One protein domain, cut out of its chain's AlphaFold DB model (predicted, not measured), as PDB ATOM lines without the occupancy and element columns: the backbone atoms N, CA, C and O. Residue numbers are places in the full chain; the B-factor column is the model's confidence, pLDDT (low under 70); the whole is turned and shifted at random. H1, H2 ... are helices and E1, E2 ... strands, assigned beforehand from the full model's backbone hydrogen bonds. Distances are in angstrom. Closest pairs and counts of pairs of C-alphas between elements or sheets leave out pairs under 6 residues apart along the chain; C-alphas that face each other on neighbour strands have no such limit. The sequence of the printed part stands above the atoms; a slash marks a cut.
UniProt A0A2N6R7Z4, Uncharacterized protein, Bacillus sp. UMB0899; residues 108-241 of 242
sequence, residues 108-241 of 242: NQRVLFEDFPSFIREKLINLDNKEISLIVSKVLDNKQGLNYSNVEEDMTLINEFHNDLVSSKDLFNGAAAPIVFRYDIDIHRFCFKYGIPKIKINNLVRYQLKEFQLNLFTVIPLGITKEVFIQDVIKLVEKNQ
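What this domain is: This is residues 108 to 241 of the 242 residues of an uncharacterized protein of Bacillus sp. UMB0899 (UniProt A0A2N6R7Z4). Look for two lobes joined through a narrow two-stranded ribbon, E1 and E5, which lies near the middle: helices H1, H2 and H6 form one lobe, with H2 and H6 packing on one side of the ribbon, and the end of H4 meets its other side. The second lobe holds the hairpin E3 and E4 with H3, H4 and H5, and E2 near E3. The printed part has 134 residues with six named helices and five named strands, in the order E1 H1 H2 E2 H3 H4 E3 E4 H5 E5 H6, in the class mixed, helices and strands. Both two-stranded sheets, E1 - E5 and E3 - E4, are antiparallel. The whole is only just compact, close to loose, with a radius of gyration of the C-alphas of 16.7 A, and only just elongated, spanning 48 by 32 by 28 A.

Where its parts are: Find C-alpha 108 at (7.393, 60.537, 105.748), where E1, residues 108 to 112, begins and runs 12.7 A. Next come H1, residues 118 to 125, and H2, residues 129 to 141, 17.9 A long. Read on to E2, residues 154 to 157, H3, residues 168 to 172, and H4, residues 184 to 194, which starts at (11.637, 73.136, 91.392) and is 15.5 A long. Then find E3, residues 198 to 201, E4, residues 204 to 208, 13.1 A, H5, residues 209 to 212, and E5, residues 216 to 221, 14.6 A. H6, residues 226 to 239, runs 20.3 A to C-alpha 239 at (-8.652, 38.106, 104.449).

How they stand to each other: Start at E1 and E5, antiparallel at 153 degrees, where N 109 and O 220 are 2.8 A apart, within hydrogen-bond range. The closest C-alphas of H4 and E5, Tyr 194 and Val 219, are 6.3 A apart. Those of E1 and H6, Val 111 and Lys 226, are 6.6 A apart. H2 touches H6 with residues 135 to 139 alone, closest at the C-alphas of Val 139 and Asp 232, 6.4 A, at a steep tilt of 60 degrees, opposite ways. H6 touches H1 with residues 234 to 237 alone, closest at the C-alphas of Ile 120 and Ile 234, 6.8 A. In the hairpin E3 and E4, N 199 and O 206 are 2.8 A apart, within hydrogen-bond range. Residues 165 to 166 pair with residues 207 to 208 of E4, antiparallel. H3 and H4 only just touch, with 3 pairs of C-alphas within 8 A, the closest being Ser 168 and Asp 184, 6.9 A. H4 and H5 are near each other, with 5 pairs of C-alphas within 10 A, and so are E2 and E3, with 6; E2 pairs with no named strand. Every O i to N i+4 pair is within hydrogen-bond range in H2, H3, H4 and H6, and 3 of 4 are in H1; H5 is too short for such a pair.

The domain as a whole: The two C-alphas farthest apart, Asn 203 and Gln 241, are 51.2 A apart. The printed part has no cut. The links H2 to E2 and H3 to H4 are long. Look with care at residues 144 to 152 and residue 241, where pLDDT is under 70; the mean of the printed part is 85.7.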
ATOM      1  N   ASN A 108       8.207  61.737 105.715       84.69
ATOM      2  CA  ASN A 108       7.393  60.537 105.748       84.69
ATOM      3  C   ASN A 108       8.295  59.303 105.798       84.69
ATOM      4  O   ASN A 108       9.434  59.348 105.323       84.69
ATOM      5  N   GLN A 109       7.773  58.197 106.326       86.56
ATOM      6  CA  GLN A 109       8.378  56.886 106.128       86.56
ATOM      7  C   GLN A 109       7.971  56.322 104.771       86.56
ATOM      8  O   GLN A 109       6.940  56.669 104.193       86.56
ATOM      9  N   ARG A 110       8.799  55.413 104.271       89.19
ATOM     10  CA  ARG A 110       8.583  54.731 103.003       89.19
ATOM     11  C   ARG A 110       8.470  53.245 103.237       89.19
ATOM     12  O   ARG A 110       9.239  52.673 104.013       89.19
ATOM     13  N   VAL A 111       7.549  52.645 102.505       90.50
ATOM     14  CA  VAL A 111       7.406  51.203 102.397       90.50
ATOM     15  C   VAL A 111       7.718  50.858 100.950       90.50
ATOM     16  O   VAL A 111       6.987  51.237 100.031       90.50
ATOM     17  N   LEU A 112       8.862  50.222 100.749       91.25
ATOM     18  CA  LEU A 112       9.280  49.673  99.470       91.25
ATOM     19  C   LEU A 112       8.564  48.349  99.246       91.25
ATOM     20  O   LEU A 112       8.139  47.670 100.185       91.25
ATOM     21  N   PHE A 113       8.431  47.972  97.985       89.12
ATOM     22  CA  PHE A 113       7.791  46.713  97.644       89.12
ATOM     23  C   PHE A 113       8.572  45.507  98.190       89.12
ATOM     24  O   PHE A 113       7.995  44.527  98.659       89.12
ATOM     25  N   GLU A 114       9.898  45.614  98.200       90.56
ATOM     26  CA  GLU A 114      10.837  44.593  98.658       90.56
ATOM     27  C   GLU A 114      10.752  44.326 100.167       90.56
ATOM     28  O   GLU A 114      11.172  43.259 100.618       90.56
ATOM     29  N   ASP A 115      10.162  45.246 100.935       93.25
ATOM     30  CA  ASP A 115       9.981  45.100 102.382       93.25
ATOM     31  C   ASP A 115       8.926  44.050 102.753       93.25
ATOM     32  O   ASP A 115       8.905  43.549 103.879       93.25
ATOM     33  N   PHE A 116       8.040  43.706 101.817       94.19
ATOM     34  CA  PHE A 116       7.052  42.655 102.021       94.19
ATOM     35  C   PHE A 116       7.674  41.270 101.820       94.19
ATOM     36  O   PHE A 116       8.485  41.099 100.909       94.19
ATOM     37  N   PRO A 117       7.257  40.242 102.579       93.88
ATOM     38  CA  PRO A 117       7.622  38.855 102.299       93.88
ATOM     39  C   PRO A 117       7.262  38.431 100.865       93.88
ATOM     40  O   PRO A 117       6.264  38.890 100.309       93.88
ATOM     41  N   SER A 118       8.030  37.510 100.275       93.12
ATOM     42  CA  SER A 118       7.858  37.081  98.874       93.12
ATOM     43  C   SER A 118       6.435  36.626  98.536       93.12
ATOM     44  O   SER A 118       5.880  37.076  97.539       93.12
ATOM     45  N   PHE A 119       5.813  35.821  99.401       90.12
ATOM     46  CA  PHE A 119       4.449  35.320  99.198       90.12
ATOM     47  C   PHE A 119       3.384  36.432  99.176       90.12
ATOM     48  O   PHE A 119       2.342  36.288  98.542       90.12
ATOM     49  N   ILE A 120       3.638  37.557  99.850       93.56
ATOM     50  CA  ILE A 120       2.749  38.726  99.846       93.56
ATOM     51  C   ILE A 120       2.989  39.564  98.602       93.56
ATOM     52  O   ILE A 120       2.031  40.022  97.987       93.56
ATOM     53  N   ARG A 121       4.250  39.713  98.190       93.50
ATOM     54  CA  ARG A 121       4.598  40.405  96.947       93.50
ATOM     55  C   ARG A 121       3.911  39.772  95.737       93.50
ATOM     56  O   ARG A 121       3.318  40.493  94.945       93.50
ATOM     57  N   GLU A 122       3.910  38.445  95.629       90.06
ATOM     58  CA  GLU A 122       3.203  37.742  94.546       90.06
ATOM     59  C   GLU A 122       1.708  38.073  94.518       90.06
ATOM     60  O   GLU A 122       1.145  38.334  93.457       90.06
ATOM     61  N   LYS A 123       1.066  38.135  95.688       90.38
ATOM     62  CA  LYS A 123      -0.344  38.523  95.786       90.38
ATOM     63  C   LYS A 123      -0.562  39.981  95.396       90.38
ATOM     64  O   LYS A 123      -1.477  40.257  94.633       90.38
ATOM     65  N   LEU A 124       0.281  40.893  95.880       89.62
ATOM     66  CA  LEU A 124       0.188  42.325  95.584       89.62
ATOM     67  C   LEU A 124       0.404  42.636  94.095       89.62
ATOM     68  O   LEU A 124      -0.265  43.521  93.580       89.62
ATOM     69  N   ILE A 125       1.285  41.906  93.397       89.88
ATOM     70  CA  ILE A 125       1.503  42.059  91.942       89.88
ATOM     71  C   ILE A 125       0.236  41.745  91.141       89.88
ATOM     72  O   ILE A 125       0.009  42.340  90.091       89.88
ATOM     73  N   ASN A 126      -0.578  40.811  91.631       87.88
ATOM     74  CA  ASN A 126      -1.801  40.387  90.956       87.88
ATOM     75  C   ASN A 126      -3.002  41.301  91.246       87.88
ATOM     76  O   ASN A 126      -4.043  41.124  90.615       87.88
ATOM     77  N   LEU A 127      -2.878  42.245  92.186       87.81
ATOM     78  CA  LEU A 127      -3.920  43.228  92.478       87.81
ATOM     79  C   LEU A 127      -3.816  44.424  91.540       87.81
ATOM     80  O   LEU A 127      -2.722  44.845  91.153       87.81
ATOM     81  N   ASP A 128      -4.960  45.026  91.227       88.50
ATOM     82  CA  ASP A 128      -4.954  46.296  90.517       88.50
ATOM     83  C   ASP A 128      -4.584  47.473  91.449       88.50
ATOM     84  O   ASP A 128      -4.644  47.413  92.682       88.50
ATOM     85  N   ASN A 129      -4.202  48.605  90.852       84.88
ATOM     86  CA  ASN A 129      -3.802  49.795  91.612       84.88
ATOM     87  C   ASN A 129      -4.926  50.369  92.499       84.88
ATOM     88  O   ASN A 129      -4.634  51.054  93.484       84.88
ATOM     89  N   LYS A 130      -6.203  50.142  92.162       88.25
ATOM     90  CA  LYS A 130      -7.340  50.618  92.967       88.25
ATOM     91  C   LYS A 130      -7.502  49.762  94.217       88.25
ATOM     92  O   LYS A 130      -7.742  50.315  95.289       88.25
ATOM     93  N   GLU A 131      -7.333  48.452  94.096       87.56
ATOM     94  CA  GLU A 131      -7.351  47.513  95.217       87.56
ATOM     95  C   GLU A 131      -6.208  47.793  96.189       87.56
ATOM     96  O   GLU A 131      -6.444  47.921  97.392       87.56
ATOM     97  N   ILE A 132      -4.989  47.987  95.673       86.38
ATOM     98  CA  ILE A 132      -3.832  48.381  96.490       86.38
ATOM     99  C   ILE A 132      -4.126  49.691  97.226       86.38
ATOM    100  O   ILE A 132      -3.948  49.769  98.443       86.38
ATOM    101  N   SER A 133      -4.630  50.704  96.513       87.25
ATOM    102  CA  SER A 133      -5.001  51.995  97.103       87.25
ATOM    103  C   SER A 133      -6.027  51.840  98.233       87.25
ATOM    104  O   SER A 133      -5.864  52.431  99.299       87.25
ATOM    105  N   LEU A 134      -7.038  50.987  98.045       88.44
ATOM    106  CA  LEU A 134      -8.063  50.708  99.052       88.44
ATOM    107  C   LEU A 134      -7.500  49.978 100.281       88.44
ATOM    108  O   LEU A 134      -7.927  50.237 101.406       88.44
ATOM    109  N   ILE A 135      -6.563  49.046 100.090       88.06
ATOM    110  CA  ILE A 135      -5.888  48.362 101.201       88.06
ATOM    111  C   ILE A 135      -5.077  49.375 102.006       88.06
ATOM    112  O   ILE A 135      -5.230  49.448 103.225       88.06
ATOM    113  N   VAL A 136      -4.262  50.189 101.329       88.06
ATOM    114  CA  VAL A 136      -3.452  51.234 101.969       88.06
ATOM    115  C   VAL A 136      -4.345  52.212 102.731       88.06
ATOM    116  O   VAL A 136      -4.068  52.486 103.899       88.06
ATOM    117  N   SER A 137      -5.436  52.688 102.120       86.12
ATOM    118  CA  SER A 137      -6.353  53.623 102.775       86.12
ATOM    119  C   SER A 137      -6.984  53.003 104.018       86.12
ATOM    120  O   SER A 137      -6.927  53.612 105.076       86.12
ATOM    121  N   LYS A 138      -7.466  51.754 103.952       87.75
ATOM    122  CA  LYS A 138      -8.023  51.045 105.118       87.75
ATOM    123  C   LYS A 138      -7.019  50.917 106.264       87.75
ATOM    124  O   LYS A 138      -7.404  51.074 107.420       87.75
ATOM    125  N   VAL A 139      -5.749  50.622 105.975       87.25
ATOM    126  CA  VAL A 139      -4.716  50.534 107.024       87.25
ATOM    127  C   VAL A 139      -4.476  51.897 107.665       87.25
ATOM    128  O   VAL A 139      -4.434  51.981 108.890       87.25
ATOM    129  N   LEU A 140      -4.348  52.957 106.863       84.88
ATOM    130  CA  LEU A 140      -4.095  54.312 107.361       84.88
ATOM    131  C   LEU A 140      -5.304  54.892 108.110       84.88
ATOM    132  O   LEU A 140      -5.143  55.460 109.189       84.88
ATOM    133  N   ASP A 141      -6.511  54.686 107.586       82.12
ATOM    134  CA  ASP A 141      -7.764  55.104 108.210       82.12
ATOM    135  C   ASP A 141      -7.974  54.383 109.541       82.12
ATOM    136  O   ASP A 141      -8.420  54.996 110.492       82.12
ATOM    137  N   ASN A 142      -7.578  53.121 109.700       73.69
ATOM    138  CA  ASN A 142      -7.687  52.444 111.001       73.69
ATOM    139  C   ASN A 142      -6.742  53.006 112.082       73.69
ATOM    140  O   ASN A 142      -6.817  52.588 113.238       73.69
ATOM    141  N   LYS A 143      -5.858  53.948 111.735       74.44
ATOM    142  CA  LYS A 143      -4.938  54.619 112.662       74.44
ATOM    143  C   LYS A 143      -5.352  56.078 112.942       74.44
ATOM    144  O   LYS A 143      -4.488  56.876 113.310       74.44
ATOM    145  N   GLN A 144      -6.639  56.445 112.767       55.44
ATOM    146  CA  GLN A 144      -7.132  57.824 112.987       55.44
ATOM    147  C   GLN A 144      -6.687  58.363 114.353       55.44
ATOM    148  O   GLN A 144      -7.033  57.826 115.402       55.44
ATOM    149  N   GLY A 145      -5.903  59.439 114.313       56.72
ATOM    150  CA  GLY A 145      -5.308  60.093 115.479       56.72
ATOM    151  C   GLY A 145      -4.064  60.914 115.128       56.72
ATOM    152  O   GLY A 145      -3.737  61.871 115.821       56.72
ATOM    153  N   LEU A 146      -3.399  60.597 114.013       54.50
ATOM    154  CA  LEU A 146      -2.250  61.351 113.513       54.50
ATOM    155  C   LEU A 146      -2.728  62.507 112.622       54.50
ATOM    156  O   LEU A 146      -3.136  62.304 111.482       54.50
ATOM    157  N   ASN A 147      -2.704  63.731 113.151       49.88
ATOM    158  CA  ASN A 147      -3.012  64.943 112.390       49.88
ATOM    159  C   ASN A 147      -1.942  65.168 111.304       49.88
ATOM    160  O   ASN A 147      -0.834  65.623 111.581       49.88
ATOM    161  N   TYR A 148      -2.300  64.868 110.056       53.78
ATOM    162  CA  TYR A 148      -1.447  64.942 108.861       53.78
ATOM    163  C   TYR A 148      -0.929  66.354 108.511       53.78
ATOM    164  O   TYR A 148      -0.122  66.500 107.596       53.78
ATOM    165  N   SER A 149      -1.394  67.402 109.194       51.09
ATOM    166  CA  SER A 149      -1.044  68.805 108.931       51.09
ATOM    167  C   SER A 149       0.152  69.327 109.740       51.09
ATOM    168  O   SER A 149       0.729  70.336 109.342       51.09
ATOM    169  N   ASN A 150       0.573  68.630 110.805       50.03
ATOM    170  CA  ASN A 150       1.713  69.004 111.657       50.03
ATOM    171  C   ASN A 150       2.819  67.945 111.594       50.03
ATOM    172  O   ASN A 150       3.262  67.424 112.614       50.03
ATOM    173  N   VAL A 151       3.223  67.561 110.384       54.75
ATOM    174  CA  VAL A 151       4.283  66.566 110.215       54.75
ATOM    175  C   VAL A 151       5.611  67.198 110.623       54.75
ATOM    176  O   VAL A 151       6.191  67.971 109.858       54.75
ATOM    177  N   GLU A 152       6.053  66.910 111.848       63.91
ATOM    178  CA  GLU A 152       7.401  67.226 112.317       63.91
ATOM    179  C   GLU A 152       8.416  66.664 111.315       63.91
ATOM    180  O   GLU A 152       8.320  65.516 110.880       63.91
ATOM    181  N   GLU A 153       9.353  67.505 110.877       75.75
ATOM    182  CA  GLU A 153      10.468  67.041 110.059       75.75
ATOM    183  C   GLU A 153      11.425  66.275 110.968       75.75
ATOM    184  O   GLU A 153      11.985  66.851 111.900       75.75
ATOM    185  N   ASP A 154      11.634  64.992 110.683       81.62
ATOM    186  CA  ASP A 154      12.685  64.230 111.347       81.62
ATOM    187  C   ASP A 154      14.029  64.628 110.729       81.62
ATOM    188  O   ASP A 154      14.260  64.444 109.527       81.62
ATOM    189  N   MET A 155      14.883  65.233 111.553       86.75
ATOM    190  CA  MET A 155      16.232  65.644 111.188       86.75
ATOM    191  C   MET A 155      17.230  64.734 111.889       86.75
ATOM    192  O   MET A 155      17.564  64.921 113.058       86.75
ATOM    193  N   THR A 156      17.750  63.770 111.141       88.56
ATOM    194  CA  THR A 156      18.770  62.842 111.632       88.56
ATOM    195  C   THR A 156      20.137  63.235 111.102       88.56
ATOM    196  O   THR A 156      20.266  63.545 109.915       88.56
ATOM    197  N   LEU A 157      21.164  63.177 111.949       87.75
ATOM    198  CA  LEU A 157      22.545  63.250 111.481       87.75
ATOM    199  C   LEU A 157      22.816  62.118 110.492       87.75
ATOM    200  O   LEU A 157      22.321  60.997 110.644       87.75
ATOM    201  N   ILE A 158      23.580  62.435 109.453       86.38
ATOM    202  CA  ILE A 158      24.056  61.418 108.526       86.38
ATOM    203  C   ILE A 158      25.253  60.729 109.172       86.38
ATOM    204  O   ILE A 158      26.151  61.401 109.657       86.38
ATOM    205  N   ASN A 159      25.266  59.397 109.159       82.25
ATOM    206  CA  ASN A 159      26.368  58.598 109.706       82.25
ATOM    207  C   ASN A 159      27.306  58.055 108.616       82.25
ATOM    208  O   ASN A 159      28.329  57.455 108.926       82.25
ATOM    209  N   GLU A 160      26.956  58.239 107.339       85.12
ATOM    210  CA  GLU A 160      27.658  57.649 106.201       85.12
ATOM    211  C   GLU A 160      27.915  58.668 105.091       85.12
ATOM    212  O   GLU A 160      27.091  59.527 104.785       85.12
ATOM    213  N   PHE A 161      29.063  58.545 104.435       85.50
ATOM    214  CA  PHE A 161      29.397  59.375 103.288       85.50
ATOM    215  C   PHE A 161      28.678  58.873 102.023       85.50
ATOM    216  O   PHE A 161      28.805  57.706 101.653       85.50
ATOM    217  N   HIS A 162      27.953  59.752 101.329       87.12
ATOM    218  CA  HIS A 162      27.195  59.409 100.120       87.12
ATOM    219  C   HIS A 162      27.876  59.958  98.869       87.12
ATOM    220  O   HIS A 162      27.987  61.166  98.746       87.12
ATOM    221  N   ASN A 163      28.273  59.097  97.927       84.81
ATOM    222  CA  ASN A 163      29.012  59.511  96.723       84.81
ATOM    223  C   ASN A 163      28.120  60.028  95.576       84.81
ATOM    224  O   ASN A 163      28.616  60.669  94.654       84.81
ATOM    225  N   ASP A 164      26.826  59.717  95.599       88.75
ATOM    226  CA  ASP A 164      25.873  59.906  94.501       88.75
ATOM    227  C   ASP A 164      24.887  61.048  94.783       88.75
ATOM    228  O   ASP A 164      23.672  60.911  94.634       88.75
ATOM    229  N   LEU A 165      25.411  62.190  95.232       93.06
ATOM    230  CA  LEU A 165      24.600  63.362  95.540       93.06
ATOM    231  C   LEU A 165      24.296  64.182  94.286       93.06
ATOM    232  O   LEU A 165      25.186  64.558  93.530       93.06
ATOM    233  N   VAL A 166      23.024  64.534  94.122       94.31
ATOM    234  CA  VAL A 166      22.541  65.404  93.047       94.31
ATOM    235  C   VAL A 166      21.845  66.638  93.609       94.31
ATOM    236  O   VAL A 166      21.196  66.606  94.661       94.31
ATOM    237  N   SER A 167      21.994  67.758  92.909       94.31
ATOM    238  CA  SER A 167      21.256  68.996  93.163       94.31
ATOM    239  C   SER A 167      19.947  69.035  92.367       94.31
ATOM    240  O   SER A 167      19.760  68.277  91.416       94.31
ATOM    241  N   SER A 168      19.053  69.979  92.687       92.19
ATOM    242  CA  SER A 168      17.868  70.233  91.850       92.19
ATOM    243  C   SER A 168      18.237  70.538  90.394       92.19
ATOM    244  O   SER A 168      17.537  70.121  89.477       92.19
ATOM    245  N   LYS A 169      19.372  71.214  90.170       91.56
ATOM    246  CA  LYS A 169      19.860  71.531  88.826       91.56
ATOM    247  C   LYS A 169      20.216  70.273  88.038       91.56
ATOM    248  O   LYS A 169      19.885  70.185  86.860       91.56
ATOM    249  N   ASP A 170      20.855  69.299  88.675       92.38
ATOM    250  CA  ASP A 170      21.212  68.041  88.012       92.38
ATOM    251  C   ASP A 170      19.959  67.230  87.674       92.38
ATOM    252  O   ASP A 170      19.866  66.651  86.593       92.38
ATOM    253  N   LEU A 171      18.951  67.262  88.554       92.38
ATOM    254  CA  LEU A 171      17.646  66.647  88.304       92.38
ATOM    255  C   LEU A 171      16.925  67.281  87.101       92.38
ATOM    256  O   LEU A 171      16.362  66.548  86.290       92.38
ATOM    257  N   PHE A 172      16.992  68.606  86.921       90.38
ATOM    258  CA  PHE A 172      16.493  69.258  85.695       90.38
ATOM    259  C   PHE A 172      17.245  68.829  84.444       90.38
ATOM    260  O   PHE A 172      16.646  68.663  83.385       90.38
ATOM    261  N   ASN A 173      18.550  68.614  84.575       89.44
ATOM    262  CA  ASN A 173      19.399  68.165  83.478       89.44
ATOM    263  C   ASN A 173      19.267  66.657  83.202       89.44
ATOM    264  O   ASN A 173      20.035  66.116  82.410       89.44
ATOM    265  N   GLY A 174      18.303  65.978  83.832       87.38
ATOM    266  CA  GLY A 174      17.988  64.583  83.553       87.38
ATOM    267  C   GLY A 174      18.860  63.574  84.296       87.38
ATOM    268  O   GLY A 174      18.899  62.418  83.887       87.38
ATOM    269  N   ALA A 175      19.524  63.957  85.395       87.94
ATOM    270  CA  ALA A 175      20.299  63.007  86.200       87.94
ATOM    271  C   ALA A 175      19.456  61.806  86.672       87.94
ATOM    272  O   ALA A 175      19.963  60.693  86.743       87.94
ATOM    273  N   ALA A 176      18.160  62.021  86.930       86.12
ATOM    274  CA  ALA A 176      17.199  60.990  87.330       86.12
ATOM    275  C   ALA A 176      16.378  60.418  86.153       86.12
ATOM    276  O   ALA A 176      15.240  59.983  86.349       86.12
ATOM    277  N   ALA A 177      16.914  60.441  84.926       80.44
ATOM    278  CA  ALA A 177      16.240  59.862  83.767       80.44
ATOM    279  C   ALA A 177      15.754  58.421  84.063       80.44
ATOM    280  O   ALA A 177      16.487  57.644  84.679       80.44
ATOM    281  N   PRO A 178      14.526  58.053  83.643       82.81
ATOM    282  CA  PRO A 178      13.664  58.758  82.686       82.81
ATOM    283  C   PRO A 178      12.786  59.873  83.288       82.81
ATOM    284  O   PRO A 178      11.980  60.462  82.567       82.81
ATOM    285  N   ILE A 179      12.904  60.176  84.584       83.31
ATOM    286  CA  ILE A 179      12.105  61.226  85.222       83.31
ATOM    287  C   ILE A 179      12.657  62.592  84.804       83.31
ATOM    288  O   ILE A 179      13.818  62.912  85.052       83.31
ATOM    289  N   VAL A 180      11.807  63.410  84.183       84.19
ATOM    290  CA  VAL A 180      12.163  64.764  83.748       84.19
ATOM    291  C   VAL A 180      11.389  65.778  84.575       84.19
ATOM    292  O   VAL A 180      10.159  65.837  84.519       84.19
ATOM    293  N   PHE A 181      12.119  66.602  85.317       89.94
ATOM    294  CA  PHE A 181      11.561  67.724  86.062       89.94
ATOM    295  C   PHE A 181      11.655  69.001  85.226       89.94
ATOM    296  O   PHE A 181      12.648  69.209  84.532       89.94
ATOM    297  N   ARG A 182      10.634  69.864  85.288       88.00
ATOM    298  CA  ARG A 182      10.645  71.164  84.588       88.00
ATOM    299  C   ARG A 182      10.798  72.337  85.548       88.00
ATOM    300  O   ARG A 182      11.393  73.344  85.179       88.00
ATOM    301  N   TYR A 183      10.274  72.195  86.763       89.75
ATOM    302  CA  TYR A 183      10.274  73.241  87.782       89.75
ATOM    303  C   TYR A 183      10.676  72.695  89.157       89.75
ATOM    304  O   TYR A 183      10.453  71.523  89.460       89.75
ATOM    305  N   ASP A 184      11.209  73.551  90.037       86.75
ATOM    306  CA  ASP A 184      11.637  73.136  91.392       86.75
ATOM    307  C   ASP A 184      10.469  72.576  92.204       86.75
ATOM    308  O   ASP A 184      10.611  71.627  92.979       86.75
ATOM    309  N   ILE A 185       9.274  73.125  91.974       88.38
ATOM    310  CA  ILE A 185       8.051  72.645  92.607       88.38
ATOM    311  C   ILE A 185       7.723  71.196  92.219       88.38
ATOM    312  O   ILE A 185       7.161  70.473  93.041       88.38
ATOM    313  N   ASP A 186       8.110  70.742  91.022       90.06
ATOM    314  CA  ASP A 186       7.896  69.359  90.584       90.06
ATOM    315  C   ASP A 186       8.781  68.406  91.382       90.06
ATOM    316  O   ASP A 186       8.298  67.386  91.872       90.06
ATOM    317  N   ILE A 187      10.051  68.777  91.593       90.69
ATOM    318  CA  ILE A 187      10.993  68.013  92.422       90.69
ATOM    319  C   ILE A 187      10.459  67.924  93.849       90.69
ATOM    320  O   ILE A 187      10.410  66.842  94.430       90.69
ATOM    321  N   HIS A 188      10.009  69.044  94.417       88.06
ATOM    322  CA  HIS A 188       9.465  69.058  95.772       88.06
ATOM    323  C   HIS A 188       8.202  68.208  95.914       88.06
ATOM    324  O   HIS A 188       8.104  67.436  96.868       88.06
ATOM    325  N   ARG A 189       7.262  68.309  94.967       87.88
ATOM    326  CA  ARG A 189       6.048  67.482  94.948       87.88
ATOM    327  C   ARG A 189       6.380  66.006  94.790       87.88
ATOM    328  O   ARG A 189       5.793  65.188  95.488       87.88
ATOM    329  N   PHE A 190       7.329  65.674  93.920       89.81
ATOM    330  CA  PHE A 190       7.785  64.304  93.725       89.81
ATOM    331  C   PHE A 190       8.428  63.757  94.999       89.81
ATOM    332  O   PHE A 190       7.981  62.743  95.525       89.81
ATOM    333  N   CYS A 191       9.396  64.468  95.576       89.88
ATOM    334  CA  CYS A 191      10.045  64.028  96.807       89.88
ATOM    335  C   CYS A 191       9.042  63.869  97.953       89.88
ATOM    336  O   CYS A 191       9.120  62.902  98.701       89.88
ATOM    337  N   PHE A 192       8.064  64.772  98.069       85.62
ATOM    338  CA  PHE A 192       6.998  64.644  99.059       85.62
ATOM    339  C   PHE A 192       6.127  63.406  98.807       85.62
ATOM    340  O   PHE A 192       5.935  62.602  99.719       85.62
ATOM    341  N   LYS A 193       5.661  63.223  97.564       85.19
ATOM    342  CA  LYS A 193       4.818  62.096  97.141       85.19
ATOM    343  C   LYS A 193       5.491  60.741  97.360       85.19
ATOM    344  O   LYS A 193       4.803  59.795  97.718       85.19
ATOM    345  N   TYR A 194       6.800  60.653  97.134       87.12
ATOM    346  CA  TYR A 194       7.569  59.409  97.245       87.12
ATOM    347  C   TYR A 194       8.363  59.296  98.557       87.12
ATOM    348  O   TYR A 194       9.111  58.341  98.745       87.12
ATOM    349  N   GLY A 195       8.220  60.260  99.474       88.06
ATOM    350  CA  GLY A 195       8.926  60.278 100.760       88.06
ATOM    351  C   GLY A 195      10.452  60.351 100.635       88.06
ATOM    352  O   GLY A 195      11.155  59.864 101.518       88.06
ATOM    353  N   ILE A 196      10.979  60.903  99.537       90.94
ATOM    354  CA  ILE A 196      12.423  60.964  99.280       90.94
ATOM    355  C   ILE A 196      13.079  61.918 100.290       90.94
ATOM    356  O   ILE A 196      12.674  63.086 100.372       90.94
ATOM    357  N   PRO A 197      14.086  61.448 101.051       91.38
ATOM    358  CA  PRO A 197      14.787  62.276 102.018       91.38
ATOM    359  C   PRO A 197      15.603  63.374 101.335       91.38
ATOM    360  O   PRO A 197      16.163  63.190 100.252       91.38
ATOM    361  N   LYS A 198      15.715  64.516 102.013       93.06
ATOM    362  CA  LYS A 198      16.627  65.596 101.626       93.06
ATOM    363  C   LYS A 198      17.887  65.506 102.466       93.06
ATOM    364  O   LYS A 198      17.800  65.363 103.678       93.06
ATOM    365  N   ILE A 199      19.042  65.674 101.845       94.31
ATOM    366  CA  ILE A 199      20.314  65.829 102.546       94.31
ATOM    367  C   ILE A 199      20.657  67.307 102.571       94.31
ATOM    368  O   ILE A 199      20.865  67.927 101.529       94.31
ATOM    369  N   LYS A 200      20.704  67.887 103.763       94.00
ATOM    370  CA  LYS A 200      21.133  69.260 103.973       94.00
ATOM    371  C   LYS A 200      22.590  69.265 104.413       94.00
ATOM    372  O   LYS A 200      22.876  68.785 105.499       94.00
ATOM    373  N   ILE A 201      23.472  69.823 103.587       92.50
ATOM    374  CA  ILE A 201      24.904  70.001 103.872       92.50
ATOM    375  C   ILE A 201      25.147  71.501 103.998       92.50
ATOM    376  O   ILE A 201      25.147  72.216 102.991       92.50
ATOM    377  N   ASN A 202      25.287  72.018 105.217       88.12
ATOM    378  CA  ASN A 202      25.217  73.463 105.479       88.12
ATOM    379  C   ASN A 202      23.943  74.103 104.874       88.12
ATOM    380  O   ASN A 202      22.820  73.796 105.272       88.12
ATOM    381  N   ASN A 203      24.109  74.982 103.877       88.06
ATOM    382  CA  ASN A 203      23.021  75.644 103.144       88.06
ATOM    383  C   ASN A 203      22.651  74.932 101.832       88.06
ATOM    384  O   ASN A 203      21.796  75.412 101.089       88.06
ATOM    385  N   LEU A 204      23.308  73.817 101.510       93.12
ATOM    386  CA  LEU A 204      23.055  73.041 100.303       93.12
ATOM    387  C   LEU A 204      21.980  71.993 100.573       93.12
ATOM    388  O   LEU A 204      22.025  71.309 101.588       93.12
ATOM    389  N   VAL A 205      21.054  71.827  99.631       93.50
ATOM    390  CA  VAL A 205      20.102  70.709  99.617       93.50
ATOM    391  C   VAL A 205      20.485  69.759  98.494       93.50
ATOM    392  O   VAL A 205      20.621  70.177  97.341       93.50
ATOM    393  N   ARG A 206      20.683  68.492  98.839       94.94
ATOM    394  CA  ARG A 206      21.055  67.398  97.947       94.94
ATOM    395  C   ARG A 206      20.104  66.230  98.113       94.94
ATOM    396  O   ARG A 206      19.399  66.117  99.114       94.94
ATOM    397  N   TYR A 207      20.109  65.365  97.118       93.94
ATOM    398  CA  TYR A 207      19.361  64.121  97.110       93.94
ATOM    399  C   TYR A 207      20.311  63.001  96.701       93.94
ATOM    400  O   TYR A 207      21.224  63.244  95.916       93.94
ATOM    401  N   GLN A 208      20.114  61.793  97.221       92.75
ATOM    402  CA  GLN A 208      20.834  60.625  96.712       92.75
ATOM    403  C   GLN A 208      20.174  60.185  95.407       92.75
ATOM    404  O   GLN A 208      18.949  60.050  95.346       92.75
ATOM    405  N   LEU A 209      20.969  59.969  94.364       91.81
ATOM    406  CA  LEU A 209      20.448  59.659  93.037       91.81
ATOM    407  C   LEU A 209      19.660  58.342  93.020       91.81
ATOM    408  O   LEU A 209      18.587  58.280  92.416       91.81
ATOM    409  N   LYS A 210      20.138  57.322  93.744       89.31
ATOM    410  CA  LYS A 210      19.454  56.019  93.842       89.31
ATOM    411  C   LYS A 210      18.010  56.112  94.348       89.31
ATOM    412  O   LYS A 210      17.191  55.261  94.022       89.31
ATOM    413  N   GLU A 211      17.670  57.155  95.106       89.69
ATOM    414  CA  GLU A 211      16.332  57.325  95.685       89.69
ATOM    415  C   GLU A 211      15.254  57.584  94.626       89.69
ATOM    416  O   GLU A 211      14.075  57.330  94.867       89.69
ATOM    417  N   PHE A 212      15.650  58.043  93.435       88.50
ATOM    418  CA  PHE A 212      14.752  58.251  92.297       88.50
ATOM    419  C   PHE A 212      14.517  56.976  91.472       88.50
ATOM    420  O   PHE A 212      13.741  57.006  90.521       88.50
ATOM    421  N   GLN A 213      15.171  55.869  91.832       82.81
ATOM    422  CA  GLN A 213      15.118  54.595  91.109       82.81
ATOM    423  C   GLN A 213      14.395  53.488  91.897       82.81
ATOM    424  O   GLN A 213      14.280  52.368  91.410       82.81
ATOM    425  N   LEU A 214      13.920  53.773  93.115       82.12
ATOM    426  CA  LEU A 214      13.323  52.764  93.995       82.12
ATOM    427  C   LEU A 214      11.875  52.411  93.620       82.12
ATOM    428  O   LEU A 214      11.057  53.286  93.327       82.12
ATOM    429  N   ASN A 215      11.539  51.123  93.752       81.56
ATOM    430  CA  ASN A 215      10.180  50.597  93.610       81.56
ATOM    431  C   ASN A 215       9.359  50.850  94.883       81.56
ATOM    432  O   ASN A 215       9.249  50.014  95.783       81.56
ATOM    433  N   LEU A 216       8.781  52.044  94.975       83.50
ATOM    434  CA  LEU A 216       7.954  52.418  96.115       83.50
ATOM    435  C   LEU A 216       6.588  51.715  96.073       83.50
ATOM    436  O   LEU A 216       5.863  51.844  95.088       83.50
ATOM    437  N   PHE A 217       6.200  51.066  97.176       86.06
ATOM    438  CA  PHE A 217       4.825  50.603  97.370       86.06
ATOM    439  C   PHE A 217       3.934  51.745  97.870       86.06
ATOM    440  O   PHE A 217       2.944  52.089  97.228       86.06
ATOM    441  N   THR A 218       4.295  52.371  98.997       88.38
ATOM    442  CA  THR A 218       3.577  53.546  99.513       88.38
ATOM    443  C   THR A 218       4.409  54.379 100.493       88.38
ATOM    444  O   THR A 218       5.481  53.973 100.949       88.38
ATOM    445  N   VAL A 219       3.889  55.556 100.833       87.25
ATOM    446  CA  VAL A 219       4.419  56.462 101.854       87.25
ATOM    447  C   VAL A 219       3.479  56.465 103.054       87.25
ATOM    448  O   VAL A 219       2.262  56.524 102.883       87.25
ATOM    449  N   ILE A 220       4.038  56.436 104.263       86.38
ATOM    450  CA  ILE A 220       3.273  56.494 105.515       86.38
ATOM    451  C   ILE A 220       3.805  57.615 106.425       86.38
ATOM    452  O   ILE A 220       4.989  57.954 106.352       86.38
ATOM    453  N   PRO A 221       2.968  58.215 107.288       81.69
ATOM    454  CA  PRO A 221       3.417  59.225 108.245       81.69
ATOM    455  C   PRO A 221       4.498  58.698 109.195       81.69
ATOM    456  O   PRO A 221       4.490  57.522 109.552       81.69
ATOM    457  N   LEU A 222       5.376  59.583 109.683       79.75
ATOM    458  CA  LEU A 222       6.446  59.223 110.630       79.75
ATOM    459  C   LEU A 222       5.947  58.570 111.930       79.75
ATOM    460  O   LEU A 222       6.670  57.765 112.509       79.75
ATOM    461  N   GLY A 223       4.710  58.854 112.352       76.81
ATOM    462  CA  GLY A 223       4.095  58.259 113.543       76.81
ATOM    463  C   GLY A 223       3.631  56.804 113.390       76.81
ATOM    464  O   GLY A 223       3.234  56.194 114.381       76.81
ATOM    465  N   ILE A 224       3.662  56.234 112.182       82.69
ATOM    466  CA  ILE A 224       3.333  54.823 111.943       82.69
ATOM    467  C   ILE A 224       4.630  54.083 111.645       82.69
ATOM    468  O   ILE A 224       5.300  54.379 110.663       82.69
ATOM    469  N   THR A 225       4.968  53.089 112.464       86.50
ATOM    470  CA  THR A 225       6.117  52.219 112.197       86.50
ATOM    471  C   THR A 225       5.846  51.330 110.988       86.50
ATOM    472  O   THR A 225       4.800  50.669 110.915       86.50
ATOM    473  N   LYS A 226       6.820  51.261 110.087       90.06
ATOM    474  CA  LYS A 226       6.822  50.414 108.894       90.06
ATOM    475  C   LYS A 226       6.421  48.958 109.157       90.06
ATOM    476  O   LYS A 226       5.616  48.411 108.408       90.06
ATOM    477  N   GLU A 227       6.915  48.346 110.228       91.25
ATOM    478  CA  GLU A 227       6.660  46.938 110.563       91.25
ATOM    479  C   GLU A 227       5.175  46.695 110.848       91.25
ATOM    480  O   GLU A 227       4.576  45.760 110.316       91.25
ATOM    481  N   VAL A 228       4.560  47.574 111.642       90.06
ATOM    482  CA  VAL A 228       3.125  47.511 111.961       90.06
ATOM    483  C   VAL A 228       2.286  47.697 110.701       90.06
ATOM    484  O   VAL A 228       1.340  46.942 110.485       90.06
ATOM    485  N   PHE A 229       2.650  48.659 109.848       91.88
ATOM    486  CA  PHE A 229       1.951  48.879 108.584       91.88
ATOM    487  C   PHE A 229       1.989  47.633 107.689       91.88
ATOM    488  O   PHE A 229       0.948  47.195 107.201       91.88
ATOM    489  N   ILE A 230       3.170  47.031 107.516       93.38
ATOM    490  CA  ILE A 230       3.345  45.820 106.705       93.38
ATOM    491  C   ILE A 230       2.470  44.682 107.243       93.38
ATOM    492  O   ILE A 230       1.745  44.061 106.471       93.38
ATOM    493  N   GLN A 231       2.472  44.440 108.557       93.69
ATOM    494  CA  GLN A 231       1.656  43.382 109.165       93.69
ATOM    495  C   GLN A 231       0.150  43.587 108.955       93.69
ATOM    496  O   GLN A 231      -0.583  42.624 108.724       93.69
ATOM    497  N   ASP A 232      -0.325  44.829 109.005       92.44
ATOM    498  CA  ASP A 232      -1.743  45.132 108.793       92.44
ATOM    499  C   ASP A 232      -2.151  44.958 107.317       92.44
ATOM    500  O   ASP A 232      -3.234  44.433 107.036       92.44
ATOM    501  N   VAL A 233      -1.269  45.304 106.372       92.81
ATOM    502  CA  VAL A 233      -1.469  45.008 104.940       92.81
ATOM    503  C   VAL A 233      -1.545  43.499 104.702       92.81
ATOM    504  O   VAL A 233      -2.459  43.043 104.015       92.81
ATOM    505  N   ILE A 234      -0.638  42.719 105.300       93.75
ATOM    506  CA  ILE A 234      -0.606  41.251 105.176       93.75
ATOM    507  C   ILE A 234      -1.951  40.640 105.580       93.75
ATOM    508  O   ILE A 234      -2.571  39.932 104.785       93.75
ATOM    509  N   LYS A 235      -2.454  40.998 106.767       92.50
ATOM    510  CA  LYS A 235      -3.743  40.501 107.277       92.50
ATOM    511  C   LYS A 235      -4.911  40.829 106.347       92.50
ATOM    512  O   LYS A 235      -5.815  40.012 106.179       92.50
ATOM    513  N   LEU A 236      -4.925  42.026 105.755       90.88
ATOM    514  CA  LEU A 236      -5.989  42.430 104.830       90.88
ATOM    515  C   LEU A 236      -5.929  41.666 103.506       90.88
ATOM    516  O   LEU A 236      -6.973  41.248 103.007       90.88
ATOM    517  N   VAL A 237      -4.732  41.467 102.953       89.62
ATOM    518  CA  VAL A 237      -4.537  40.697 101.715       89.62
ATOM    519  C   VAL A 237      -4.968  39.241 101.910       89.62
ATOM    520  O   VAL A 237      -5.640  38.684 101.046       89.62
ATOM    521  N   GLU A 238      -4.638  38.633 103.050       88.44
ATOM    522  CA  GLU A 238      -5.048  37.261 103.374       88.44
ATOM    523  C   GLU A 238      -6.566  37.130 103.555       88.44
ATOM    524  O   GLU A 238      -7.172  36.184 103.049       88.44
ATOM    525  N   LYS A 239      -7.204  38.112 104.207       83.25
ATOM    526  CA  LYS A 239      -8.652  38.106 104.449       83.25
ATOM    527  C   LYS A 239      -9.489  38.278 103.179       83.25
ATOM    528  O   LYS A 239     -10.575  37.722 103.107       83.25
ATOM    529  N   ASN A 240      -9.016  39.034 102.188       70.00
ATOM    530  CA  ASN A 240      -9.761  39.274 100.942       70.00
ATOM    531  C   ASN A 240      -9.724  38.086  99.955       70.00
ATOM    532  O   ASN A 240     -10.327  38.173  98.891       70.00
ATOM    533  N   GLN A 241      -9.013  37.001 100.282       61.16
ATOM    534  CA  GLN A 241      -8.898  35.792  99.451       61.16
ATOM    535  C   GLN A 241      -9.501  34.536 100.114       61.16
ATOM    536  O   GLN A 241      -9.380  33.449  99.550       61.16
TER     537      GLN A 241